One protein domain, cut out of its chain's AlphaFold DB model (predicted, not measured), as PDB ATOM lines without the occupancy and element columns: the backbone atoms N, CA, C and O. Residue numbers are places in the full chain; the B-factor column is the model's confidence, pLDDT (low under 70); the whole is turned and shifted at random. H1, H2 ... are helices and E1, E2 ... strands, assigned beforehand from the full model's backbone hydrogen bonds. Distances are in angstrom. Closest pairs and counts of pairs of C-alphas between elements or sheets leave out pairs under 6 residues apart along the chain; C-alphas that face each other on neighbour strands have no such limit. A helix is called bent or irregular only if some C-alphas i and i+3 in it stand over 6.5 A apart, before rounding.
ATOM      1  N   THR A 154     -85.570  73.204  53.617       97.06
ATOM      2  CA  THR A 154     -85.640  74.654  53.827       97.06
ATOM      3  C   THR A 154     -86.380  75.355  52.691       97.06
ATOM      4  O   THR A 154     -86.551  74.816  51.596       97.06
ATOM      5  N   ARG A 155     -86.797  76.603  52.928       95.38
ATOM      6  CA  ARG A 155     -87.383  77.463  51.893       95.38
ATOM      7  C   ARG A 155     -86.424  77.675  50.721       95.38
ATOM      8  O   ARG A 155     -86.863  77.681  49.578       95.38
ATOM      9  N   THR A 156     -85.129  77.808  50.999       95.62
ATOM     10  CA  THR A 156     -84.087  77.967  49.975       95.62
ATOM     11  C   THR A 156     -83.945  76.715  49.113       95.62
ATOM     12  O   THR A 156     -83.789  76.826  47.897       95.62
ATOM     13  N   ASP A 157     -84.023  75.527  49.720       96.00
ATOM     14  CA  ASP A 157     -83.976  74.261  48.982       96.00
ATOM     15  C   ASP A 157     -85.194  74.136  48.074       96.00
ATOM     16  O   ASP A 157     -85.042  73.966  46.866       96.00
ATOM     17  N   LEU A 158     -86.392  74.343  48.629       96.88
ATOM     18  CA  LEU A 158     -87.625  74.319  47.850       96.88
ATOM     19  C   LEU A 158     -87.599  75.353  46.716       96.88
ATOM     20  O   LEU A 158     -87.938  75.034  45.585       96.88
ATOM     21  N   GLY A 159     -87.139  76.574  46.989       96.38
ATOM     22  CA  GLY A 159     -87.021  77.640  45.997       96.38
ATOM     23  C   GLY A 159     -86.130  77.276  44.816       96.38
ATOM     24  O   GLY A 159     -86.513  77.467  43.661       96.38
ATOM     25  N   ARG A 160     -84.969  76.675  45.089       95.38
ATOM     26  CA  ARG A 160     -84.064  76.157  44.055       95.38
ATOM     27  C   ARG A 160     -84.742  75.088  43.203       95.38
ATOM     28  O   ARG A 160     -84.628  75.116  41.979       95.38
ATOM     29  N   GLU A 161     -85.451  74.169  43.845       95.62
ATOM     30  CA  GLU A 161     -86.137  73.063  43.180       95.62
ATOM     31  C   GLU A 161     -87.355  73.519  42.365       95.62
ATOM     32  O   GLU A 161     -87.584  73.004  41.267       95.62
ATOM     33  N   CYS A 162     -88.087  74.532  42.832       95.38
ATOM     34  CA  CYS A 162     -89.156  75.158  42.062       95.38
ATOM     35  C   CYS A 162     -88.598  75.946  40.870       95.38
ATOM     36  O   CYS A 162     -89.136  75.836  39.771       95.38
ATOM     37  N   MET A 163     -87.506  76.702  41.043       94.81
ATOM     38  CA  MET A 163     -86.860  77.419  39.935       94.81
ATOM     39  C   MET A 163     -86.286  76.466  38.885       94.81
ATOM     40  O   MET A 163     -86.396  76.746  37.696       94.81
ATOM     41  N   ARG A 164     -85.716  75.325  39.288       92.56
ATOM     42  CA  ARG A 164     -85.220  74.320  38.334       92.56
ATOM     43  C   ARG A 164     -86.329  73.815  37.405       92.56
ATOM     44  O   ARG A 164     -86.064  73.577  36.234       92.56
ATOM     45  N   ARG A 165     -87.552  73.653  37.923       91.25
ATOM     46  CA  ARG A 165     -88.698  73.107  37.175       91.25
ATOM     47  C   ARG A 165     -89.490  74.170  36.419       91.25
ATOM     48  O   ARG A 165     -89.886  73.938  35.287       91.25
ATOM     49  N   PHE A 166     -89.699  75.329  37.039       92.25
ATOM     50  CA  PHE A 166     -90.659  76.335  36.575       92.25
ATOM     51  C   PHE A 166     -90.057  77.736  36.424       92.25
ATOM     52  O   PHE A 166     -90.772  78.676  36.089       92.25
ATOM     53  N   GLY A 167     -88.755  77.911  36.678       93.56
ATOM     54  CA  GLY A 167     -88.108  79.223  36.737       93.56
ATOM     55  C   GLY A 167     -88.286  80.041  35.462       93.56
ATOM     56  O   GLY A 167     -88.644  81.206  35.548       93.56
ATOM     57  N   ASN A 168     -88.127  79.431  34.287       92.19
ATOM     58  CA  ASN A 168     -88.276  80.130  33.007       92.19
ATOM     59  C   ASN A 168     -89.702  80.630  32.771       92.19
ATOM     60  O   ASN A 168     -89.913  81.812  32.520       92.19
ATOM     61  N   GLU A 169     -90.685  79.740  32.901       91.81
ATOM     62  CA  GLU A 169     -92.097  80.075  32.698       91.81
ATOM     63  C   GLU A 169     -92.569  81.141  33.697       91.81
ATOM     64  O   GLU A 169     -93.225  82.123  33.332       91.81
ATOM     65  N   VAL A 170     -92.192  80.984  34.969       93.12
ATOM     66  CA  VAL A 170     -92.528  81.950  36.016       93.12
ATOM     67  C   VAL A 170     -91.831  83.285  35.757       93.12
ATOM     68  O   VAL A 170     -92.480  84.325  35.871       93.12
ATOM     69  N   LEU A 171     -90.562  83.284  35.343       95.50
ATOM     70  CA  LEU A 171     -89.818  84.498  35.010       95.50
ATOM     71  C   LEU A 171     -90.456  85.243  33.836       95.50
ATOM     72  O   LEU A 171     -90.699  86.443  33.951       95.50
ATOM     73  N   GLU A 172     -90.804  84.560  32.745       93.56
ATOM     74  CA  GLU A 172     -91.526  85.179  31.628       93.56
ATOM     75  C   GLU A 172     -92.857  85.789  32.083       93.56
ATOM     76  O   GLU A 172     -93.178  86.930  31.741       93.56
ATOM     77  N   SER A 173     -93.620  85.065  32.907       91.88
ATOM     78  CA  SER A 173     -94.872  85.556  33.486       91.88
ATOM     79  C   SER A 173     -94.661  86.806  34.354       91.88
ATOM     80  O   SER A 173     -95.424  87.769  34.243       91.88
ATOM     81  N   MET A 174     -93.610  86.831  35.181       93.50
ATOM     82  CA  MET A 174     -93.240  87.983  36.010       93.50
ATOM     83  C   MET A 174     -92.839  89.193  35.163       93.50
ATOM     84  O   MET A 174     -93.286  90.305  35.439       93.50
ATOM     85  N   LEU A 175     -92.038  88.986  34.116       95.06
ATOM     86  CA  LEU A 175     -91.607  90.042  33.198       95.06
ATOM     87  C   LEU A 175     -92.803  90.635  32.443       95.06
ATOM     88  O   LEU A 175     -92.979  91.852  32.409       95.06
ATOM     89  N   ASN A 176     -93.686  89.781  31.927       93.62
ATOM     90  CA  ASN A 176     -94.931  90.188  31.281       93.62
ATOM     91  C   ASN A 176     -95.837  90.989  32.230       93.62
ATOM     92  O   ASN A 176     -96.352  92.044  31.857       93.62
ATOM     93  N   ARG A 177     -95.994  90.531  33.480       92.62
ATOM     94  CA  ARG A 177     -96.732  91.267  34.516       92.62
ATOM     95  C   ARG A 177     -96.098  92.633  34.780       92.62
ATOM     96  O   ARG A 177     -96.823  93.617  34.911       92.62
ATOM     97  N   GLN A 178     -94.770  92.703  34.846       93.75
ATOM     98  CA  GLN A 178     -94.049  93.945  35.105       93.75
ATOM     99  C   GLN A 178     -94.267  94.979  33.994       93.75
ATOM    100  O   GLN A 178     -94.507  96.143  34.305       93.75
ATOM    101  N   LEU A 179     -94.282  94.559  32.725       95.19
ATOM    102  CA  LEU A 179     -94.620  95.440  31.600       95.19
ATOM    103  C   LEU A 179     -96.015  96.048  31.744       95.19
ATOM    104  O   LEU A 179     -96.189  97.255  31.595       95.19
ATOM    105  N   ILE A 180     -97.004  95.216  32.074       95.38
ATOM    106  CA  ILE A 180     -98.385  95.669  32.264       95.38
ATOM    107  C   ILE A 180     -98.471  96.656  33.436       95.38
ATOM    108  O   ILE A 180     -99.112  97.696  33.307       95.38
ATOM    109  N   LEU A 181     -97.795  96.365  34.553       94.38
ATOM    110  CA  LEU A 181     -97.727  97.267  35.708       94.38
ATOM    111  C   LEU A 181     -97.114  98.623  35.344       94.38
ATOM    112  O   LEU A 181     -97.674  99.654  35.711       94.38
ATOM    113  N   ASP A 182     -96.002  98.630  34.606       94.12
ATOM    114  CA  ASP A 182     -95.340  99.865  34.179       94.12
ATOM    115  C   ASP A 182     -96.237 100.686  33.236       94.12
ATOM    116  O   ASP A 182     -96.343 101.905  33.385       94.12
ATOM    117  N   ALA A 183     -96.950 100.029  32.316       94.88
ATOM    118  CA  ALA A 183     -97.909 100.691  31.435       94.88
ATOM    119  C   ALA A 183     -99.108 101.273  32.202       94.88
ATOM    120  O   ALA A 183     -99.518 102.403  31.929       94.88
ATOM    121  N   CYS A 184     -99.656 100.535  33.175       96.44
ATOM    122  CA  CYS A 184    -100.725 101.032  34.043       96.44
ATOM    123  C   CYS A 184    -100.265 102.252  34.844       96.44
ATOM    124  O   CYS A 184    -100.971 103.258  34.873       96.44
ATOM    125  N   ALA A 185     -99.066 102.198  35.431       95.12
ATOM    126  CA  ALA A 185     -98.492 103.313  36.175       95.12
ATOM    127  C   ALA A 185     -98.314 104.561  35.294       95.12
ATOM    128  O   ALA A 185     -98.679 105.658  35.710       95.12
ATOM    129  N   ALA A 186     -97.836 104.400  34.054       94.50
ATOM    130  CA  ALA A 186     -97.664 105.506  33.110       94.50
ATOM    131  C   ALA A 186     -98.984 106.212  32.736       94.50
ATOM    132  O   ALA A 186     -98.966 107.391  32.385       94.50
ATOM    133  N   GLN A 187    -100.120 105.512  32.819       95.50
ATOM    134  CA  GLN A 187    -101.456 106.062  32.552       95.50
ATOM    135  C   GLN A 187    -102.272 106.326  33.830       95.50
ATOM    136  O   GLN A 187    -103.455 106.639  33.742       95.50
ATOM    137  N   ASN A 188    -101.663 106.217  35.017       95.88
ATOM    138  CA  ASN A 188    -102.338 106.349  36.316       95.88
ATOM    139  C   ASN A 188    -103.546 105.403  36.489       95.88
ATOM    140  O   ASN A 188    -104.523 105.731  37.162       95.88
ATOM    141  N   ILE A 189    -103.482 104.214  35.888       96.06
ATOM    142  CA  ILE A 189    -104.521 103.191  36.003       96.06
ATOM    143  C   ILE A 189    -104.271 102.378  37.270       96.06
ATOM    144  O   ILE A 189    -103.239 101.723  37.413       96.06
ATOM    145  N   VAL A 190    -105.258 102.372  38.165       94.88
ATOM    146  CA  VAL A 190    -105.274 101.543  39.374       94.88
ATOM    147  C   VAL A 190    -106.339 100.461  39.216       94.88
ATOM    148  O   VAL A 190    -107.426 100.722  38.702       94.88
ATOM    149  N   ILE A 191    -106.016  99.238  39.635       95.38
ATOM    150  CA  ILE A 191    -106.940  98.099  39.674       95.38
ATOM    151  C   ILE A 191    -107.046  97.674  41.127       95.38
ATOM    152  O   ILE A 191    -106.036  97.375  41.763       95.38
ATOM    153  N   THR A 192    -108.262  97.700  41.645       95.88
ATOM    154  CA  THR A 192    -108.577  97.372  43.032       95.88
ATOM    155  C   THR A 192    -108.900  95.886  43.178       95.88
ATOM    156  O   THR A 192    -109.203  95.211  42.197       95.88
ATOM    157  N   GLU A 193    -108.874  95.363  44.405       94.12
ATOM    158  CA  GLU A 193    -109.356  93.997  44.665       94.12
ATOM    159  C   GLU A 193    -110.838  93.845  44.317       94.12
ATOM    160  O   GLU A 193    -111.217  92.830  43.742       94.12
ATOM    161  N   GLN A 194    -111.648  94.885  44.551       96.56
ATOM    162  CA  GLN A 194    -113.059  94.875  44.171       96.56
ATOM    163  C   GLN A 194    -113.235  94.706  42.656       96.56
ATOM    164  O   GLN A 194    -114.068  93.916  42.233       96.56
ATOM    165  N   ASP A 195    -112.400  95.361  41.837       96.50
ATOM    166  CA  ASP A 195    -112.434  95.178  40.377       96.50
ATOM    167  C   ASP A 195    -112.181  93.714  39.976       96.50
ATOM    168  O   ASP A 195    -112.741  93.219  38.996       96.50
ATOM    169  N   VAL A 196    -111.302  93.025  40.711       96.81
ATOM    170  CA  VAL A 196    -110.971  91.614  40.482       96.81
ATOM    171  C   VAL A 196    -112.104  90.712  40.962       96.81
ATOM    172  O   VAL A 196    -112.464  89.783  40.244       96.81
ATOM    173  N   ASP A 197    -112.680  90.980  42.134       96.44
ATOM    174  CA  ASP A 197    -113.833  90.249  42.671       96.44
ATOM    175  C   ASP A 197    -115.040  90.329  41.736       96.44
ATOM    176  O   ASP A 197    -115.550  89.291  41.309       96.44
ATOM    177  N   ASP A 198    -115.412  91.545  41.332       96.94
ATOM    178  CA  ASP A 198    -116.515  91.792  40.404       96.94
ATOM    179  C   ASP A 198    -116.287  91.059  39.079       96.94
ATOM    180  O   ASP A 198    -117.228  90.564  38.449       96.94
ATOM    181  N   GLU A 199    -115.025  90.965  38.646       96.06
ATOM    182  CA  GLU A 199    -114.705  90.278  37.407       96.06
ATOM    183  C   GLU A 199    -114.740  88.757  37.514       96.06
ATOM    184  O   GLU A 199    -115.235  88.085  36.606       96.06
ATOM    185  N   VAL A 200    -114.260  88.195  38.622       96.12
ATOM    186  CA  VAL A 200    -114.409  86.763  38.900       96.12
ATOM    187  C   VAL A 200    -115.894  86.392  38.900       96.12
ATOM    188  O   VAL A 200    -116.271  85.414  38.250       96.12
ATOM    189  N   ASP A 201    -116.738  87.200  39.543       96.31
ATOM    190  CA  ASP A 201    -118.184  86.978  39.606       96.31
ATOM    191  C   ASP A 201    -118.839  87.100  38.229       96.31
ATOM    192  O   ASP A 201    -119.639  86.246  37.831       96.31
ATOM    193  N   ARG A 202    -118.467  88.113  37.436       94.31
ATOM    194  CA  ARG A 202    -118.958  88.267  36.058       94.31
ATOM    195  C   ARG A 202    -118.587  87.067  35.185       94.31
ATOM    196  O   ARG A 202    -119.431  86.602  34.412       94.31
ATOM    197  N   ILE A 203    -117.359  86.554  35.286       93.44
ATOM    198  CA  ILE A 203    -116.932  85.372  34.527       93.44
ATOM    199  C   ILE A 203    -117.713  84.139  34.984       93.44
ATOM    200  O   ILE A 203    -118.275  83.447  34.136       93.44
ATOM    201  N   ALA A 204    -117.806  83.888  36.292       93.94
ATOM    202  CA  ALA A 204    -118.542  82.748  36.837       93.94
ATOM    203  C   ALA A 204    -120.015  82.752  36.377       93.94
ATOM    204  O   ALA A 204    -120.510  81.757  35.838       93.94
ATOM    205  N   ASN A 205    -120.672  83.915  36.444       94.94
ATOM    206  CA  ASN A 205    -122.050  84.110  35.988       94.94
ATOM    207  C   ASN A 205    -122.225  83.869  34.483       94.94
ATOM    208  O   ASN A 205    -123.230  83.295  34.062       94.94
ATOM    209  N   LYS A 206    -121.241  84.239  33.654       89.31
ATOM    210  CA  LYS A 206    -121.262  83.963  32.206       89.31
ATOM    211  C   LYS A 206    -121.259  82.462  31.894       89.31
ATOM    212  O   LYS A 206    -121.789  82.060  30.860       89.31
ATOM    213  N   PHE A 207    -120.688  81.648  32.779       90.56
ATOM    214  CA  PHE A 207    -120.734  80.186  32.699       90.56
ATOM    215  C   PHE A 207    -121.926  79.572  33.451       90.56
ATOM    216  O   PHE A 207    -122.071  78.353  33.451       90.56
ATOM    217  N   GLY A 208    -122.795  80.389  34.058       93.50
ATOM    218  CA  GLY A 208    -123.948  79.923  34.828       93.50
ATOM    219  C   GLY A 208    -123.563  79.216  36.129       93.50
ATOM    220  O   GLY A 208    -124.293  78.339  36.586       93.50
ATOM    221  N   LEU A 209    -122.406  79.555  36.703       94.31
ATOM    222  CA  LEU A 209    -121.852  78.900  37.884       94.31
ATOM    223  C   LEU A 209    -121.715  79.888  39.049       94.31
ATOM    224  O   LEU A 209    -121.295  81.024  38.833       94.31
ATOM    225  N   PRO A 210    -121.983  79.458  40.297       96.00
ATOM    226  CA  PRO A 210    -121.553  80.200  41.478       96.00
ATOM    227  C   PRO A 210    -120.025  80.337  41.522       96.00
ATOM    228  O   PRO A 210    -119.312  79.418  41.102       96.00
ATOM    229  N   ARG A 211    -119.523  81.439  42.099       94.81
ATOM    230  CA  ARG A 211    -118.085  81.737  42.235       94.81
ATOM    231  C   ARG A 211    -117.275  80.557  42.774       94.81
ATOM    232  O   ARG A 211    -116.307  80.150  42.141       94.81
ATOM    233  N   ASP A 212    -117.692  79.974  43.895       94.75
ATOM    234  CA  ASP A 212    -116.936  78.893  44.543       94.75
ATOM    235  C   ASP A 212    -116.818  77.660  43.641       94.75
ATOM    236  O   ASP A 212    -115.755  77.046  43.545       94.75
ATOM    237  N   ARG A 213    -117.890  77.329  42.907       94.19
ATOM    238  CA  ARG A 213    -117.876  76.206  41.964       94.19
ATOM    239  C   ARG A 213    -116.996  76.501  40.754       94.19
ATOM    240  O   ARG A 213    -116.308  75.601  40.280       94.19
ATOM    241  N   TRP A 214    -116.998  77.741  40.267       94.19
ATOM    242  CA  TRP A 214    -116.105  78.182  39.196       94.19
ATOM    243  C   TRP A 214    -114.629  78.057  39.601       94.19
ATOM    244  O   TRP A 214    -113.842  77.453  38.874       94.19
ATOM    245  N   LEU A 215    -114.265  78.554  40.785       92.38
ATOM    246  CA  LEU A 215    -112.899  78.475  41.305       92.38
ATOM    247  C   LEU A 215    -112.460  77.029  41.570       92.38
ATOM    248  O   LEU A 215    -111.323  76.668  41.266       92.38
ATOM    249  N   GLN A 216    -113.362  76.185  42.075       91.19
ATOM    250  CA  GLN A 216    -113.097  74.758  42.243       91.19
ATOM    251  C   GLN A 216    -112.803  74.078  40.899       91.19
ATOM    252  O   GLN A 216    -111.807  73.370  40.787       91.19
ATOM    253  N   LEU A 217    -113.620  74.330  39.869       91.38
ATOM    254  CA  LEU A 217    -113.394  73.775  38.532       91.38
ATOM    255  C   LEU A 217    -112.066  74.249  37.932       91.38
ATOM    256  O   LEU A 217    -111.366  73.459  37.311       91.38
ATOM    257  N   LEU A 218    -111.681  75.513  38.130       89.62
ATOM    258  CA  LEU A 218    -110.372  76.001  37.688       89.62
ATOM    259  C   LEU A 218    -109.217  75.288  38.398       89.62
ATOM    260  O   LEU A 218    -108.221  74.964  37.756       89.62
ATOM    261  N   ARG A 219    -109.353  74.998  39.693       86.25
ATOM    262  CA  ARG A 219    -108.357  74.211  40.423       86.25
ATOM    263  C   ARG A 219    -108.277  72.777  39.900       86.25
ATOM    264  O   ARG A 219    -107.182  72.300  39.635       86.25
ATOM    265  N   GLU A 220    -109.418  72.112  39.735       84.81
ATOM    266  CA  GLU A 220    -109.499  70.704  39.319       84.81
ATOM    267  C   GLU A 220    -109.036  70.497  37.866       84.81
ATOM    268  O   GLU A 220    -108.251  69.595  37.590       84.81
ATOM    269  N   GLU A 221    -109.474  71.355  36.942       85.31
ATOM    270  CA  GLU A 221    -109.248  71.182  35.500       85.31
ATOM    271  C   GLU A 221    -107.987  71.890  34.989       85.31
ATOM    272  O   GLU A 221    -107.433  71.527  33.947       85.31
ATOM    273  N   ARG A 222    -107.557  72.964  35.663       80.25
ATOM    274  CA  ARG A 222    -106.454  73.829  35.204       80.25
ATOM    275  C   ARG A 222    -105.319  73.961  36.211       80.25
ATOM    276  O   ARG A 222    -104.312  74.564  35.861       80.25
ATOM    277  N   GLY A 223    -105.464  73.430  37.425       79.50
ATOM    278  CA  GLY A 223    -104.450  73.530  38.475       79.50
ATOM    279  C   GLY A 223    -104.304  74.927  39.084       79.50
ATOM    280  O   GLY A 223    -103.417  75.129  39.905       79.50
ATOM    281  N   PHE A 224    -105.158  75.892  38.727       81.69
ATOM    282  CA  PHE A 224    -105.038  77.254  39.243       81.69
ATOM    283  C   PHE A 224    -105.537  77.349  40.685       81.69
ATOM    284  O   PHE A 224    -106.676  76.993  41.000       81.69
ATOM    285  N   SER A 225    -104.715  77.917  41.567       84.00
ATOM    286  CA  SER A 225    -105.220  78.415  42.848       84.00
ATOM    287  C   SER A 225    -106.097  79.659  42.630       84.00
ATOM    288  O   SER A 225    -105.958  80.359  41.626       84.00
ATOM    289  N   GLU A 226    -106.991  79.980  43.575       88.12
ATOM    290  CA  GLU A 226    -107.797  81.209  43.486       88.12
ATOM    291  C   GLU A 226    -106.896  82.445  43.390       88.12
ATOM    292  O   GLU A 226    -107.094  83.292  42.522       88.12
ATOM    293  N   GLN A 227    -105.877  82.525  44.249       84.94
ATOM    294  CA  GLN A 227    -104.955  83.655  44.266       84.94
ATOM    295  C   GLN A 227    -104.208  83.792  42.938       84.94
ATOM    296  O   GLN A 227    -104.052  84.902  42.426       84.94
ATOM    297  N   GLU A 228    -103.764  82.677  42.361       84.94
ATOM    298  CA  GLU A 228    -103.117  82.680  41.057       84.94
ATOM    299  C   GLU A 228    -104.087  83.147  39.974       84.94
ATOM    300  O   GLU A 228    -103.790  84.113  39.285       84.94
ATOM    301  N   TYR A 229    -105.285  82.570  39.884       90.75
ATOM    302  CA  TYR A 229    -106.285  82.979  38.900       90.75
ATOM    303  C   TYR A 229    -106.610  84.481  38.977       90.75
ATOM    304  O   TYR A 229    -106.614  85.184  37.962       90.75
ATOM    305  N   ARG A 230    -106.814  84.998  40.194       92.44
ATOM    306  CA  ARG A 230    -107.063  86.422  40.449       92.44
ATOM    307  C   ARG A 230    -105.910  87.295  39.964       92.44
ATOM    308  O   ARG A 230    -106.127  88.281  39.261       92.44
ATOM    309  N   THR A 231    -104.681  86.935  40.323       85.12
ATOM    310  CA  THR A 231    -103.510  87.793  40.105       85.12
ATOM    311  C   THR A 231    -102.898  87.649  38.716       85.12
ATOM    312  O   THR A 231    -102.415  88.647  38.180       85.12
ATOM    313  N   THR A 232    -102.895  86.462  38.114       82.94
ATOM    314  CA  THR A 232    -102.226  86.193  36.832       82.94
ATOM    315  C   THR A 232    -103.181  86.248  35.648       82.94
ATOM    316  O   THR A 232    -102.769  86.693  34.584       82.94
ATOM    317  N   VAL A 233    -104.458  85.890  35.821       90.31
ATOM    318  CA  VAL A 233    -105.436  85.869  34.720       90.31
ATOM    319  C   VAL A 233    -106.347  87.091  34.770       90.31
ATOM    320  O   VAL A 233    -106.367  87.900  33.840       90.31
ATOM    321  N   VAL A 234    -107.094  87.252  35.864       94.75
ATOM    322  CA  VAL A 234    -108.153  88.267  35.957       94.75
ATOM    323  C   VAL A 234    -107.573  89.676  35.999       94.75
ATOM    324  O   VAL A 234    -107.953  90.527  35.190       94.75
ATOM    325  N   TRP A 235    -106.603  89.915  36.880       94.88
ATOM    326  CA  TRP A 235    -105.961  91.220  37.008       94.88
ATOM    327  C   TRP A 235    -105.323  91.679  35.687       94.88
ATOM    328  O   TRP A 235    -105.555  92.809  35.257       94.88
ATOM    329  N   GLN A 236    -104.589  90.798  34.990       94.19
ATOM    330  CA  GLN A 236    -103.950  91.136  33.709       94.19
ATOM    331  C   GLN A 236    -104.982  91.474  32.629       94.19
ATOM    332  O   GLN A 236    -104.812  92.438  31.880       94.19
ATOM    333  N   MET A 237    -106.082  90.721  32.574       93.12
ATOM    334  CA  MET A 237    -107.171  90.987  31.641       93.12
ATOM    335  C   MET A 237    -107.838  92.346  31.902       93.12
ATOM    336  O   MET A 237    -108.130  93.079  30.954       93.12
ATOM    337  N   ILE A 238    -108.091  92.707  33.164       95.56
ATOM    338  CA  ILE A 238    -108.636  94.029  33.519       95.56
ATOM    339  C   ILE A 238    -107.639  95.128  33.139       95.56
ATOM    340  O   ILE A 238    -108.031  96.104  32.497       95.56
ATOM    341  N   ALA A 239    -106.361  94.946  33.476       96.19
ATOM    342  CA  ALA A 239    -105.298  95.910  33.213       96.19
ATOM    343  C   ALA A 239    -105.187  96.253  31.732       96.19
ATOM    344  O   ALA A 239    -105.280  97.419  31.348       96.19
ATOM    345  N   LEU A 240    -105.063  95.228  30.891       95.06
ATOM    346  CA  LEU A 240    -104.931  95.404  29.452       95.06
ATOM    347  C   LEU A 240    -106.182  96.030  28.829       95.06
ATOM    348  O   LEU A 240    -106.048  96.870  27.944       95.06
ATOM    349  N   ARG A 241    -107.388  95.684  29.307       93.38
ATOM    350  CA  ARG A 241    -108.623  96.335  28.839       93.38
ATOM    351  C   ARG A 241    -108.656  97.817  29.202       93.38
ATOM    352  O   ARG A 241    -108.953  98.624  28.329       93.38
ATOM    353  N   ARG A 242    -108.316  98.189  30.442       94.69
ATOM    354  CA  ARG A 242    -108.270  99.603  30.863       94.69
ATOM    355  C   ARG A 242    -107.229 100.398  30.072       94.69
ATOM    356  O   ARG A 242    -107.530 101.498  29.635       94.69
ATOM    357  N   LEU A 243    -106.062  99.812  29.797       95.31
ATOM    358  CA  LEU A 243    -104.972 100.442  29.033       95.31
ATOM    359  C   LEU A 243    -105.328 100.821  27.589       95.31
ATOM    360  O   LEU A 243    -104.652 101.656  26.982       95.31
ATOM    361  N   VAL A 244    -106.350 100.183  27.018       94.94
ATOM    362  CA  VAL A 244    -106.793 100.448  25.643       94.94
ATOM    363  C   VAL A 244    -108.193 101.052  25.571       94.94
ATOM    364  O   VAL A 244    -108.589 101.466  24.486       94.94
ATOM    365  N   ALA A 245    -108.925 101.131  26.688       90.88
ATOM    366  CA  ALA A 245    -110.347 101.476  26.721       90.88
ATOM    367  C   ALA A 245    -110.664 102.812  26.039       90.88
ATOM    368  O   ALA A 245    -111.532 102.850  25.169       90.88
ATOM    369  N   ASP A 246    -109.899 103.862  26.340       88.12
ATOM    370  CA  ASP A 246    -110.122 105.213  25.801       88.12
ATOM    371  C   ASP A 246    -109.922 105.304  24.278       88.12
ATOM    372  O   ASP A 246    -110.361 106.254  23.631       88.12
ATOM    373  N   LYS A 247    -109.267 104.300  23.683       83.94
ATOM    374  CA  LYS A 247    -109.012 104.206  22.240       83.94
ATOM    375  C   LYS A 247    -110.073 103.381  21.510       83.94
ATOM    376  O   LYS A 247    -110.042 103.313  20.282       83.94
ATOM    377  N   ILE A 248    -110.992 102.735  22.234       91.19
ATOM    378  CA  ILE A 248    -112.027 101.885  21.645       91.19
ATOM    379  C   ILE A 248    -113.325 102.660  21.490       91.19
ATOM    380  O   ILE A 248    -114.032 102.942  22.454       91.19
ATOM    381  N   GLN A 249    -113.689 102.910  20.239       90.25
ATOM    382  CA  GLN A 249    -115.002 103.422  19.868       90.25
ATOM    383  C   GLN A 249    -115.640 102.483  18.845       90.25
ATOM    384  O   GLN A 249    -114.957 101.961  17.958       90.25
ATOM    385  N   VAL A 250    -116.941 102.233  19.004       93.06
ATOM    386  CA  VAL A 250    -117.760 101.526  18.011       93.06
ATOM    387  C   VAL A 250    -118.342 102.582  17.089       93.06
ATOM    388  O   VAL A 250    -119.029 103.487  17.566       93.06
ATOM    389  N   THR A 251    -118.045 102.504  15.795       95.19
ATOM    390  CA  THR A 251    -118.560 103.488  14.840       95.19
ATOM    391  C   THR A 251    -120.006 103.156  14.449       95.19
ATOM    392  O   THR A 251    -120.420 101.991  14.528       95.19
ATOM    393  N   PRO A 252    -120.801 104.149  14.010       95.00
ATOM    394  CA  PRO A 252    -122.151 103.904  13.505       95.00
ATOM    395  C   PRO A 252    -122.192 102.874  12.368       95.00
ATOM    396  O   PRO A 252    -123.119 102.067  12.295       95.00
ATOM    397  N   GLU A 253    -121.176 102.863  11.505       94.88
ATOM    398  CA  GLU A 253    -121.043 101.928  10.387       94.88
ATOM    399  C   GLU A 253    -120.858 100.493  10.878       94.88
ATOM    400  O   GLU A 253    -121.519  99.583  10.384       94.88
ATOM    401  N   GLU A 254    -120.017 100.279  11.890       94.50
ATOM    402  CA  GLU A 254    -119.799  98.953  12.473       94.50
ATOM    403  C   GLU A 254    -121.053  98.424  13.162       94.50
ATOM    404  O   GLU A 254    -121.399  97.249  13.010       94.50
ATOM    405  N   LEU A 255    -121.766  99.289  13.890       95.50
ATOM    406  CA  LEU A 255    -123.038  98.924  14.501       95.50
ATOM    407  C   LEU A 255    -124.078  98.578  13.431       95.50
ATOM    408  O   LEU A 255    -124.794  97.586  13.574       95.50
ATOM    409  N   LYS A 256    -124.135  99.351  12.342       94.56
ATOM    410  CA  LYS A 256    -125.005  99.065  11.198       94.56
ATOM    411  C   LYS A 256    -124.673  97.708  10.575       94.56
ATOM    412  O   LYS A 256    -125.577  96.892  10.417       94.56
ATOM    413  N   MET A 257    -123.399  97.433  10.291       94.94
ATOM    414  CA  MET A 257    -122.951  96.151   9.732       94.94
ATOM    415  C   MET A 257    -123.279  94.977  10.663       94.94
ATOM    416  O   MET A 257    -123.798  93.956  10.213       94.94
ATOM    417  N   ALA A 258    -123.050  95.115  11.971       94.44
ATOM    418  CA  ALA A 258    -123.388  94.076  12.943       94.44
ATOM    419  C   ALA A 258    -124.904  93.846  13.052       94.44
ATOM    420  O   ALA A 258    -125.356  92.706  13.176       94.44
ATOM    421  N   PHE A 259    -125.699  94.916  12.977       94.19
ATOM    422  CA  PHE A 259    -127.156  94.829  12.978       94.19
ATOM    423  C   PHE A 259    -127.677  94.144  11.707       94.19
ATOM    424  O   PHE A 259    -128.557  93.287  11.788       94.19
ATOM    425  N   GLU A 260    -127.106  94.461  10.543       93.31
ATOM    426  CA  GLU A 260    -127.398  93.788   9.273       93.31
ATOM    427  C   GLU A 260    -126.972  92.312   9.285       93.31
ATOM    428  O   GLU A 260    -127.729  91.463   8.826       93.31
ATOM    429  N   SER A 261    -125.824  91.966   9.870       94.44
ATOM    430  CA  SER A 261    -125.393  90.565  10.009       94.44
ATOM    431  C   SER A 261    -126.343  89.743  10.898       94.44
ATOM    432  O   SER A 261    -126.674  88.588  10.600       94.44
ATOM    433  N   GLN A 365    -139.781  99.007  19.673       92.62
ATOM    434  CA  GLN A 365    -139.405  99.044  21.087       92.62
ATOM    435  C   GLN A 365    -138.213  98.141  21.458       92.62
ATOM    436  O   GLN A 365    -137.548  98.396  22.455       92.62
ATOM    437  N   HIS A 366    -137.917  97.097  20.677       91.56
ATOM    438  CA  HIS A 366    -136.813  96.169  20.954       91.56
ATOM    439  C   HIS A 366    -135.510  96.543  20.236       91.56
ATOM    440  O   HIS A 366    -134.455  96.009  20.577       91.56
ATOM    441  N   ILE A 367    -135.563  97.440  19.246       91.38
ATOM    442  CA  ILE A 367    -134.389  97.831  18.453       91.38
ATOM    443  C   ILE A 367    -133.297  98.470  19.331       91.38
ATOM    444  O   ILE A 367    -132.158  98.011  19.219       91.38
ATOM    445  N   PRO A 368    -133.598  99.424  20.241       93.94
ATOM    446  CA  PRO A 368    -132.571 100.042  21.081       93.94
ATOM    447  C   PRO A 368    -131.812  99.022  21.939       93.94
ATOM    448  O   PRO A 368    -130.585  98.999  21.919       93.94
ATOM    449  N   ALA A 369    -132.527  98.103  22.596       93.25
ATOM    450  CA  ALA A 369    -131.913  97.070  23.433       93.25
ATOM    451  C   ALA A 369    -131.014  96.110  22.627       93.25
ATOM    452  O   ALA A 369    -129.967  95.672  23.102       93.25
ATOM    453  N   GLN A 370    -131.389  95.784  21.384       93.38
ATOM    454  CA  GLN A 370    -130.546  94.957  20.513       93.38
ATOM    455  C   GLN A 370    -129.322  95.713  19.993       93.38
ATOM    456  O   GLN A 370    -128.246  95.124  19.890       93.38
ATOM    457  N   GLN A 371    -129.463  97.001  19.680       92.81
ATOM    458  CA  GLN A 371    -128.339  97.850  19.287       92.81
ATOM    459  C   GLN A 371    -127.341  98.019  20.431       92.81
ATOM    460  O   GLN A 371    -126.140  97.918  20.195       92.81
ATOM    461  N   GLU A 372    -127.813  98.194  21.664       94.19
ATOM    462  CA  GLU A 372    -126.967  98.238  22.858       94.19
ATOM    463  C   GLU A 372    -126.217  96.912  23.051       94.19
ATOM    464  O   GLU A 372    -124.987  96.901  23.072       94.19
ATOM    465  N   ARG A 373    -126.926  95.772  23.013       94.69
ATOM    466  CA  ARG A 373    -126.310  94.433  23.083       94.69
ATOM    467  C   ARG A 373    -125.226  94.225  22.018       94.69
ATOM    468  O   ARG A 373    -124.177  93.640  22.299       94.69
ATOM    469  N   LEU A 374    -125.482  94.647  20.778       94.75
ATOM    470  CA  LEU A 374    -124.511  94.541  19.686       94.75
ATOM    471  C   LEU A 374    -123.332  95.496  19.880       94.75
ATOM    472  O   LEU A 374    -122.194  95.094  19.646       94.75
ATOM    473  N   THR A 375    -123.588  96.715  20.350       95.00
ATOM    474  CA  THR A 375    -122.548  97.700  20.672       95.00
ATOM    475  C   THR A 375    -121.617  97.159  21.749       95.00
ATOM    476  O   THR A 375    -120.401  97.198  21.573       95.00
ATOM    477  N   ASP A 376    -122.157  96.574  22.817       92.06
ATOM    478  CA  ASP A 376    -121.364  95.976  23.891       92.06
ATOM    479  C   ASP A 376    -120.540  94.787  23.395       92.06
ATOM    480  O   ASP A 376    -119.349  94.682  23.692       92.06
ATOM    481  N   LYS A 377    -121.134  93.923  22.562       91.94
ATOM    482  CA  LYS A 377    -120.424  92.797  21.942       91.94
ATOM    483  C   LYS A 377    -119.277  93.269  21.041       91.94
ATOM    484  O   LYS A 377    -118.191  92.690  21.081       91.94
ATOM    485  N   LEU A 378    -119.503  94.302  20.226       94.00
ATOM    486  CA  LEU A 378    -118.476  94.901  19.371       94.00
ATOM    487  C   LEU A 378    -117.370  95.547  20.205       94.00
ATOM    488  O   LEU A 378    -116.193  95.316  19.932       94.00
ATOM    489  N   ARG A 379    -117.740  96.304  21.244       93.62
ATOM    490  CA  ARG A 379    -116.796  96.943  22.164       93.62
ATOM    491  C   ARG A 379    -115.918  95.905  22.858       93.62
ATOM    492  O   ARG A 379    -114.703  96.056  22.829       93.62
ATOM    493  N   GLU A 380    -116.492  94.833  23.404       90.56
ATOM    494  CA  GLU A 380    -115.734  93.760  24.066       90.56
ATOM    495  C   GLU A 380    -114.780  93.053  23.092       90.56
ATOM    496  O   GLU A 380    -113.612  92.820  23.408       90.56
ATOM    497  N   ASN A 381    -115.240  92.756  21.871       91.00
ATOM    498  CA  ASN A 381    -114.388  92.155  20.846       91.00
ATOM    499  C   ASN A 381    -113.217  93.071  20.467       91.00
ATOM    500  O   ASN A 381    -112.079  92.606  20.393       91.00
ATOM    501  N   LYS A 382    -113.481  94.366  20.259       93.12
ATOM    502  CA  LYS A 382    -112.450  95.368  19.969       93.12
ATOM    503  C   LYS A 382    -111.465  95.516  21.120       93.12
ATOM    504  O   LYS A 382    -110.266  95.438  20.882       93.12
ATOM    505  N   LEU A 383    -111.959  95.650  22.352       93.12
ATOM    506  CA  LEU A 383    -111.136  95.692  23.562       93.12
ATOM    507  C   LEU A 383    -110.188  94.497  23.610       93.12
ATOM    508  O   LEU A 383    -108.993  94.683  23.809       93.12
ATOM    509  N   ARG A 384    -110.689  93.282  23.360       90.38
ATOM    510  CA  ARG A 384    -109.869  92.066  23.354       90.38
ATOM    511  C   ARG A 384    -108.775  92.097  22.282       90.38
ATOM    512  O   ARG A 384    -107.625  91.791  22.587       90.38
ATOM    513  N   VAL A 385    -109.115  92.456  21.042       91.94
ATOM    514  CA  VAL A 385    -108.148  92.506  19.928       91.94
ATOM    515  C   VAL A 385    -107.099  93.595  20.163       91.94
ATOM    516  O   VAL A 385    -105.901  93.340  20.042       91.94
ATOM    517  N   SER A 386    -107.526  94.796  20.551       94.44
ATOM    518  CA  SER A 386    -106.623  95.914  20.820       94.44
ATOM    519  C   SER A 386    -105.748  95.679  22.047       94.44
ATOM    520  O   SER A 386    -104.575  96.034  22.006       94.44
ATOM    521  N   ALA A 387    -106.267  95.047  23.103       94.38
ATOM    522  CA  ALA A 387    -105.490  94.643  24.274       94.38
ATOM    523  C   ALA A 387    -104.370  93.663  23.896       94.38
ATOM    524  O   ALA A 387    -103.223  93.866  24.293       94.38
ATOM    525  N   ALA A 388    -104.681  92.642  23.086       92.00
ATOM    526  CA  ALA A 388    -103.685  91.688  22.599       92.00
ATOM    527  C   ALA A 388    -102.604  92.381  21.750       92.00
ATOM    528  O   ALA A 388    -101.415  92.204  22.001       92.00
ATOM    529  N   GLN A 389    -103.002  93.239  20.802       93.94
ATOM    530  CA  GLN A 389    -102.052  93.985  19.973       93.94
ATOM    531  C   GLN A 389    -101.185  94.946  20.799       93.94
ATOM    532  O   GLN A 389     -99.985  95.068  20.554       93.94
ATOM    533  N   PHE A 390    -101.781  95.635  21.775       95.06
ATOM    534  CA  PHE A 390    -101.068  96.537  22.673       95.06
ATOM    535  C   PHE A 390    -100.010  95.784  23.485       95.06
ATOM    536  O   PHE A 390     -98.860  96.217  23.544       95.06
ATOM    537  N   PHE A 391    -100.378  94.635  24.055       95.00
ATOM    538  CA  PHE A 391     -99.460  93.798  24.819       95.00
ATOM    539  C   PHE A 391     -98.299  93.271  23.963       95.00
ATOM    540  O   PHE A 391     -97.145  93.374  24.372       95.00
ATOM    541  N   GLU A 392     -98.572  92.797  22.747       94.69
ATOM    542  CA  GLU A 392     -97.523  92.342  21.827       94.69
ATOM    543  C   GLU A 392     -96.567  93.472  21.415       94.69
ATOM    544  O   GLU A 392     -95.351  93.283  21.374       94.69
ATOM    545  N   ASN A 393     -97.082  94.682  21.178       94.88
ATOM    546  CA  ASN A 393     -96.238  95.847  20.899       94.88
ATOM    547  C   ASN A 393     -95.352  96.212  22.103       94.88
ATOM    548  O   ASN A 393     -94.181  96.562  21.938       94.88
ATOM    549  N   MET A 394     -95.891  96.105  23.318       94.81
ATOM    550  CA  MET A 394     -95.141  96.335  24.550       94.81
ATOM    551  C   MET A 394     -94.037  95.289  24.744       94.81
ATOM    552  O   MET A 394     -92.906  95.655  25.043       94.81
ATOM    553  N   ARG A 395     -94.313  94.004  24.484       93.88
ATOM    554  CA  ARG A 395     -93.287  92.945  24.515       93.88
ATOM    555  C   ARG A 395     -92.176  93.182  23.494       93.88
ATOM    556  O   ARG A 395     -91.010  93.049  23.838       93.88
ATOM    557  N   LYS A 396     -92.521  93.576  22.263       94.44
ATOM    558  CA  LYS A 396     -91.539  93.860  21.196       94.44
ATOM    559  C   LYS A 396     -90.654  95.073  21.482       94.44
ATOM    560  O   LYS A 396     -89.527  95.122  21.006       94.44
ATOM    561  N   SER A 397     -91.173  96.060  22.209       94.19
ATOM    562  CA  SER A 397     -90.428  97.274  22.574       94.19
ATOM    563  C   SER A 397     -89.655  97.141  23.888       94.19
ATOM    564  O   SER A 397     -88.770  97.953  24.155       94.19
ATOM    565  N   ALA A 398     -89.964  96.128  24.699       95.31
ATOM    566  CA  ALA A 398     -89.298  95.885  25.967       95.31
ATOM    567  C   ALA A 398     -87.844  95.438  25.772       95.31
ATOM    568  O   ALA A 398     -87.542  94.535  24.993       95.31
ATOM    569  N   GLN A 399     -86.940  96.021  26.556       95.06
ATOM    570  CA  GLN A 399     -85.555  95.567  26.643       95.06
ATOM    571  C   GLN A 399     -85.446  94.518  27.746       95.06
ATOM    572  O   GLN A 399     -85.310  94.862  28.921       95.06
ATOM    573  N   VAL A 400     -85.546  93.243  27.371       93.94
ATOM    574  CA  VAL A 400     -85.450  92.113  28.302       93.94
ATOM    575  C   VAL A 400     -84.077  91.460  28.191       93.94
ATOM    576  O   VAL A 400     -83.669  91.039  27.110       93.94
ATOM    577  N   VAL A 401     -83.382  91.325  29.320       94.50
ATOM    578  CA  VAL A 401     -82.172  90.503  29.425       94.50
ATOM    579  C   VAL A 401     -82.462  89.348  30.371       94.50
ATOM    580  O   VAL A 401     -82.543  89.545  31.582       94.50
ATOM    581  N   ASN A 402     -82.603  88.136  29.828       93.88
ATOM    582  CA  ASN A 402     -82.675  86.926  30.643       93.88
ATOM    583  C   ASN A 402     -81.271  86.586  31.171       93.88
ATOM    584  O   ASN A 402     -80.346  86.349  30.388       93.88
ATOM    585  N   VAL A 403     -81.110  86.626  32.494       95.19
ATOM    586  CA  VAL A 403     -79.866  86.281  33.200       95.19
ATOM    587  C   VAL A 403     -79.932  84.844  33.706       95.19
ATOM    588  O   VAL A 403     -78.924  84.150  33.704       95.19
ATOM    589  N   PHE A 404     -81.121  84.380  34.087       92.94
ATOM    590  CA  PHE A 404     -81.373  83.076  34.684       92.94
ATOM    591  C   PHE A 404     -80.961  81.908  33.778       92.94
ATOM    592  O   PHE A 404     -80.438  80.922  34.282       92.94
ATOM    593  N   GLU A 405     -81.091  82.029  32.460       88.12
ATOM    594  CA  GLU A 405     -80.695  80.966  31.519       88.12
ATOM    595  C   GLU A 405     -79.232  81.038  31.054       88.12
ATOM    596  O   GLU A 405     -78.757  80.129  30.376       88.12
ATOM    597  N   ASP A 406     -78.500  82.104  31.392       91.44
ATOM    598  CA  ASP A 406     -77.182  82.392  30.820       91.44
ATOM    599  C   ASP A 406     -76.090  82.379  31.907       91.44
ATOM    600  O   ASP A 406     -75.923  83.365  32.633       91.44
ATOM    601  N   PRO A 407     -75.290  81.298  32.015       90.75
ATOM    602  CA  PRO A 407     -74.262  81.173  33.048       90.75
ATOM    603  C   PRO A 407     -73.213  82.292  33.039       90.75
ATOM    604  O   PRO A 407     -72.647  82.613  34.087       90.75
ATOM    605  N   ALA A 408     -72.922  82.891  31.880       94.00
ATOM    606  CA  ALA A 408     -71.981  84.003  31.795       94.00
ATOM    607  C   ALA A 408     -72.596  85.276  32.393       94.00
ATOM    608  O   ALA A 408     -71.947  85.966  33.185       94.00
ATOM    609  N   LYS A 409     -73.872  85.550  32.095       93.88
ATOM    610  CA  LYS A 409     -74.596  86.680  32.694       93.88
ATOM    611  C   LYS A 409     -74.863  86.480  34.181       93.88
ATOM    612  O   LYS A 409     -74.764  87.454  34.920       93.88
ATOM    613  N   GLN A 410     -75.129  85.255  34.640       92.62
ATOM    614  CA  GLN A 410     -75.266  84.963  36.073       92.62
ATOM    615  C   GLN A 410     -73.999  85.333  36.854       92.62
ATOM    616  O   GLN A 410     -74.086  85.879  37.950       92.62
ATOM    617  N   LYS A 411     -72.813  85.072  36.281       93.75
ATOM    618  CA  LYS A 411     -71.532  85.482  36.880       93.75
ATOM    619  C   LYS A 411     -71.355  86.999  36.887       93.75
ATOM    620  O   LYS A 411     -70.824  87.537  37.854       93.75
ATOM    621  N   ALA A 412     -71.785  87.681  35.826       94.38
ATOM    622  CA  ALA A 412     -71.681  89.135  35.710       94.38
ATOM    623  C   ALA A 412     -72.688  89.890  36.601       94.38
ATOM    624  O   ALA A 412     -72.394  90.990  37.064       94.38
ATOM    625  N   MET A 413     -73.868  89.313  36.846       94.12
ATOM    626  CA  MET A 413     -74.960  89.904  37.628       94.12
ATOM    627  C   MET A 413     -75.457  88.916  38.698       94.12
ATOM    628  O   MET A 413     -76.548  88.352  38.572       94.12
ATOM    629  N   PRO A 414     -74.673  88.685  39.767       93.81
ATOM    630  CA  PRO A 414     -75.039  87.727  40.801       93.81
ATOM    631  C   PRO A 414     -76.340  88.135  41.504       93.81
ATOM    632  O   PRO A 414     -76.533  89.290  41.878       93.81
ATOM    633  N   GLY A 415     -77.241  87.168  41.696       93.31
ATOM    634  CA  GLY A 415     -78.528  87.388  42.364       93.31
ATOM    635  C   GLY A 415     -79.613  88.030  41.491       93.31
ATOM    636  O   GLY A 415     -80.720  88.244  41.987       93.31
ATOM    637  N   VAL A 416     -79.348  88.289  40.207       96.69
ATOM    638  CA  VAL A 416     -80.327  88.802  39.236       96.69
ATOM    639  C   VAL A 416     -80.823  87.659  38.349       96.69
ATOM    640  O   VAL A 416     -80.024  86.921  37.784       96.69
ATOM    641  N   ALA A 417     -82.142  87.511  38.226       96.38
ATOM    642  CA  ALA A 417     -82.791  86.542  37.343       96.38
ATOM    643  C   ALA A 417     -83.032  87.115  35.938       96.38
ATOM    644  O   ALA A 417     -82.831  86.438  34.933       96.38
ATOM    645  N   ALA A 418     -83.426  88.383  35.842       97.31
ATOM    646  CA  ALA A 418     -83.551  89.091  34.573       97.31
ATOM    647  C   ALA A 418     -83.492  90.602  34.784       97.31
ATOM    648  O   ALA A 418     -83.624  91.088  35.907       97.31
ATOM    649  N   THR A 419     -83.362  91.356  33.697       95.44
ATOM    650  CA  THR A 419     -83.673  92.786  33.687       95.44
ATOM    651  C   THR A 419     -84.742  93.093  32.647       95.44
ATOM    652  O   THR A 419     -84.816  92.441  31.605       95.44
ATOM    653  N   ILE A 420     -85.584  94.081  32.942       95.12
ATOM    654  CA  ILE A 420     -86.609  94.589  32.033       95.12
ATOM    655  C   ILE A 420     -86.583  96.109  32.022       95.12
ATOM    656  O   ILE A 420     -86.756  96.746  33.060       95.12
ATOM    657  N   ASN A 421     -86.293  96.699  30.863       92.88
ATOM    658  CA  ASN A 421     -86.083  98.144  30.708       92.88
ATOM    659  C   ASN A 421     -85.087  98.703  31.748       92.88
ATOM    660  O   ASN A 421     -85.298  99.761  32.336       92.88
ATOM    661  N   GLY A 422     -84.024  97.940  32.032       89.88
ATOM    662  CA  GLY A 422     -83.003  98.276  33.032       89.88
ATOM    663  C   GLY A 422     -83.381  97.993  34.493       89.88
ATOM    664  O   GLY A 422     -82.515  98.084  35.361       89.88
ATOM    665  N   ARG A 423     -84.628  97.605  34.798       93.44
ATOM    666  CA  ARG A 423     -85.052  97.222  36.155       93.44
ATOM    667  C   ARG A 423     -84.720  95.749  36.432       93.44
ATOM    668  O   ARG A 423     -85.152  94.898  35.656       93.44
ATOM    669  N   PRO A 424     -84.000  95.415  37.517       95.44
ATOM    670  CA  PRO A 424     -83.678  94.030  37.841       95.44
ATOM    671  C   PRO A 424     -84.858  93.293  38.490       95.44
ATOM    672  O   PRO A 424     -85.551  93.834  39.352       95.44
ATOM    673  N   VAL A 425     -85.027  92.027  38.116       96.12
ATOM    674  CA  VAL A 425     -85.799  91.006  38.834       96.12
ATOM    675  C   VAL A 425     -84.787  90.098  39.520       96.12
ATOM    676  O   VAL A 425     -83.932  89.514  38.858       96.12
ATOM    677  N   SER A 426     -84.837  90.002  40.845       96.50
ATOM    678  CA  SER A 426     -83.881  89.203  41.619       96.50
ATOM    679  C   SER A 426     -84.197  87.705  41.586       96.50
ATOM    680  O   SER A 426     -85.352  87.296  41.463       96.50
ATOM    681  N   MET A 427     -83.167  86.879  41.783       95.00
ATOM    682  CA  MET A 427     -83.296  85.428  41.979       95.00
ATOM    683  C   MET A 427     -84.182  85.092  43.179       95.00
ATOM    684  O   MET A 427     -84.919  84.113  43.141       95.00
ATOM    685  N   LEU A 428     -84.151  85.917  44.232       94.88
ATOM    686  CA  LEU A 428     -85.031  85.746  45.384       94.88
ATOM    687  C   LEU A 428     -86.496  85.963  44.993       94.88
ATOM    688  O   LEU A 428     -87.331  85.135  45.325       94.88
ATOM    689  N   GLN A 429     -86.815  87.027  44.250       95.38
ATOM    690  CA  GLN A 429     -88.186  87.263  43.781       95.38
ATOM    691  C   GLN A 429     -88.686  86.126  42.889       95.38
ATOM    692  O   GLN A 429     -89.815  85.680  43.068       95.38
ATOM    693  N   LEU A 430     -87.845  85.641  41.969       96.25
ATOM    694  CA  LEU A 430     -88.191  84.494  41.132       96.25
ATOM    695  C   LEU A 430     -88.448  83.243  41.983       96.25
ATOM    696  O   LEU A 430     -89.474  82.593  41.831       96.25
ATOM    697  N   SER A 431     -87.553  82.947  42.925       96.00
ATOM    698  CA  SER A 431     -87.687  81.823  43.855       96.00
ATOM    699  C   SER A 431     -88.988  81.882  44.658       96.00
ATOM    700  O   SER A 431     -89.697  80.883  44.762       96.00
ATOM    701  N   GLU A 432     -89.316  83.043  45.223       94.38
ATOM    702  CA  GLU A 432     -90.530  83.244  46.015       94.38
ATOM    703  C   GLU A 432     -91.798  83.072  45.174       94.38
ATOM    704  O   GLU A 432     -92.739  82.407  45.610       94.38
ATOM    705  N   GLU A 433     -91.804  83.595  43.947       92.69
ATOM    706  CA  GLU A 433     -92.917  83.415  43.015       92.69
ATOM    707  C   GLU A 433     -93.069  81.939  42.608       92.69
ATOM    708  O   GLU A 433     -94.177  81.399  42.612       92.69
ATOM    709  N   CYS A 434     -91.959  81.244  42.336       93.69
ATOM    710  CA  CYS A 434     -91.961  79.816  42.028       93.69
ATOM    711  C   CYS A 434     -92.504  78.973  43.196       93.69
ATOM    712  O   CYS A 434     -93.291  78.054  42.963       93.69
ATOM    713  N   ILE A 435     -92.130  79.286  44.445       93.44
ATOM    714  CA  ILE A 435     -92.693  78.638  45.644       93.44
ATOM    715  C   ILE A 435     -94.185  78.947  45.766       93.44
ATOM    716  O   ILE A 435     -94.968  78.051  46.064       93.44
ATOM    717  N   SER A 436     -94.600  80.192  45.532       89.12
ATOM    718  CA  SER A 436     -96.004  80.580  45.673       89.12
ATOM    719  C   SER A 436     -96.927  79.857  44.691       89.12
ATOM    720  O   SER A 436     -98.081  79.616  45.039       89.12
ATOM    721  N   ARG A 437     -96.453  79.549  43.478       86.94
ATOM    722  CA  ARG A 437     -97.257  78.880  42.443       86.94
ATOM    723  C   ARG A 437     -97.171  77.357  42.508       86.94
ATOM    724  O   ARG A 437     -98.180  76.685  42.357       86.94
ATOM    725  N   ASN A 438     -95.975  76.824  42.761       89.88
ATOM    726  CA  ASN A 438     -95.679  75.397  42.588       89.88
ATOM    727  C   ASN A 438     -95.071  74.736  43.833       89.88
ATOM    728  O   ASN A 438     -94.679  73.575  43.792       89.88
TER     729      ASN A 438
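AT A GLANCE: This is residues 154 to 261 and 365 to 438 of the 724 residues of the protein "PpiC-type peptidyl-prolyl cis-trans isomerase" of Pirellula staleyi (strain ATCC 27377 / DSM 6068 / ICPB 4128) (UniProt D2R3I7). A long helix, H6, runs from one end of a loose, elongated body toward a small three-stranded sheet near the other end, with H5 packed on H6 far from that sheet. H1b covers one face of the sheet, H1a and H8 cross beside it, and H4 stands on H6 with its residues 240 to 245, crossed by H2, on which H3 packs. You read 182 residues with eight named helices and three named strands, in the order H1 H2 H3 H4 H5 H6 E1 H7 E2 E3 H8; the class is mostly helix. The sheet runs E1 E2 E3, antiparallel; the radius of gyration of the C-alphas is 20.2 A, and the spans are 70 by 38 by 27 A.

HOW THE PARTS SIT: Start at H1, residues 155 to 186, assigned as one helix by its hydrogen bonds but bent: C-alphas 165 and 168 are 8.2 A apart, and its arms H1a, 155 to 165, and H1b, 168 to 186, are about perpendicular at 82 degrees. H2, 193 to 206, touches H3, 211 to 222, closest at the C-alphas of Ala 204 and Arg 211, 5.5 A. H4, 226 to 245, touches H2 at Val 196 and Trp 235, their closest C-alphas, 6.1 A. H6, 365 to 397, touches H4 about perpendicular at 79 degrees, with the C-alphas of Leu 240 and Ala 387 closest, 5.3 A. H5, 252 to 261, touches H6, closest at the C-alphas of Leu 255 and Thr 375, 6.3 A. In the sheet, E1, 400 to 402, pairs with E2, 416 to 420, where N 401 and O 419 are 2.9 A apart. E2 and E3, 423 to 426, form a hairpin, with N 425 and O 418 at 2.8 A. H1b is on this sheet in two layers, a helix on one face, at a height of 9.6 A over the sheet. H7, 407 to 412, and H8, 427 to 438, only graze it; H8 touches H1a, with the C-alphas of Gly 159 and Ser 431 closest, 4.7 A. O i to N i+4 pairs are within hydrogen-bond range throughout H1a, H1b, H2, H3, H5, H7 and H8, and in 13 of 16 for H4 and 28 of 29 for H6.

IN THESE COORDINATES: Find C-alpha 155 at (-87.383, 77.463, 51.893), where H1a begins. H1b is 27.1 A long and H4 26.4 A. H6 runs 49.0 A from C-alpha 365 at (-139.405, 99.044, 21.087), and is only just irregular: C-alphas 365 and 368 are 6.9 A apart. H8 ends at C-alpha 438, (-95.679, 75.397, 42.588).

THE WHOLE: The C-alphas of Gln 365 and Lys 411 are the two farthest apart, 71.0 A. Residues 262 to 364 are not printed, and C-alphas 261 and 365 stand 19.8 A apart across this cut. Of the links printed whole, none is long. No printed residue is under pLDDT 70.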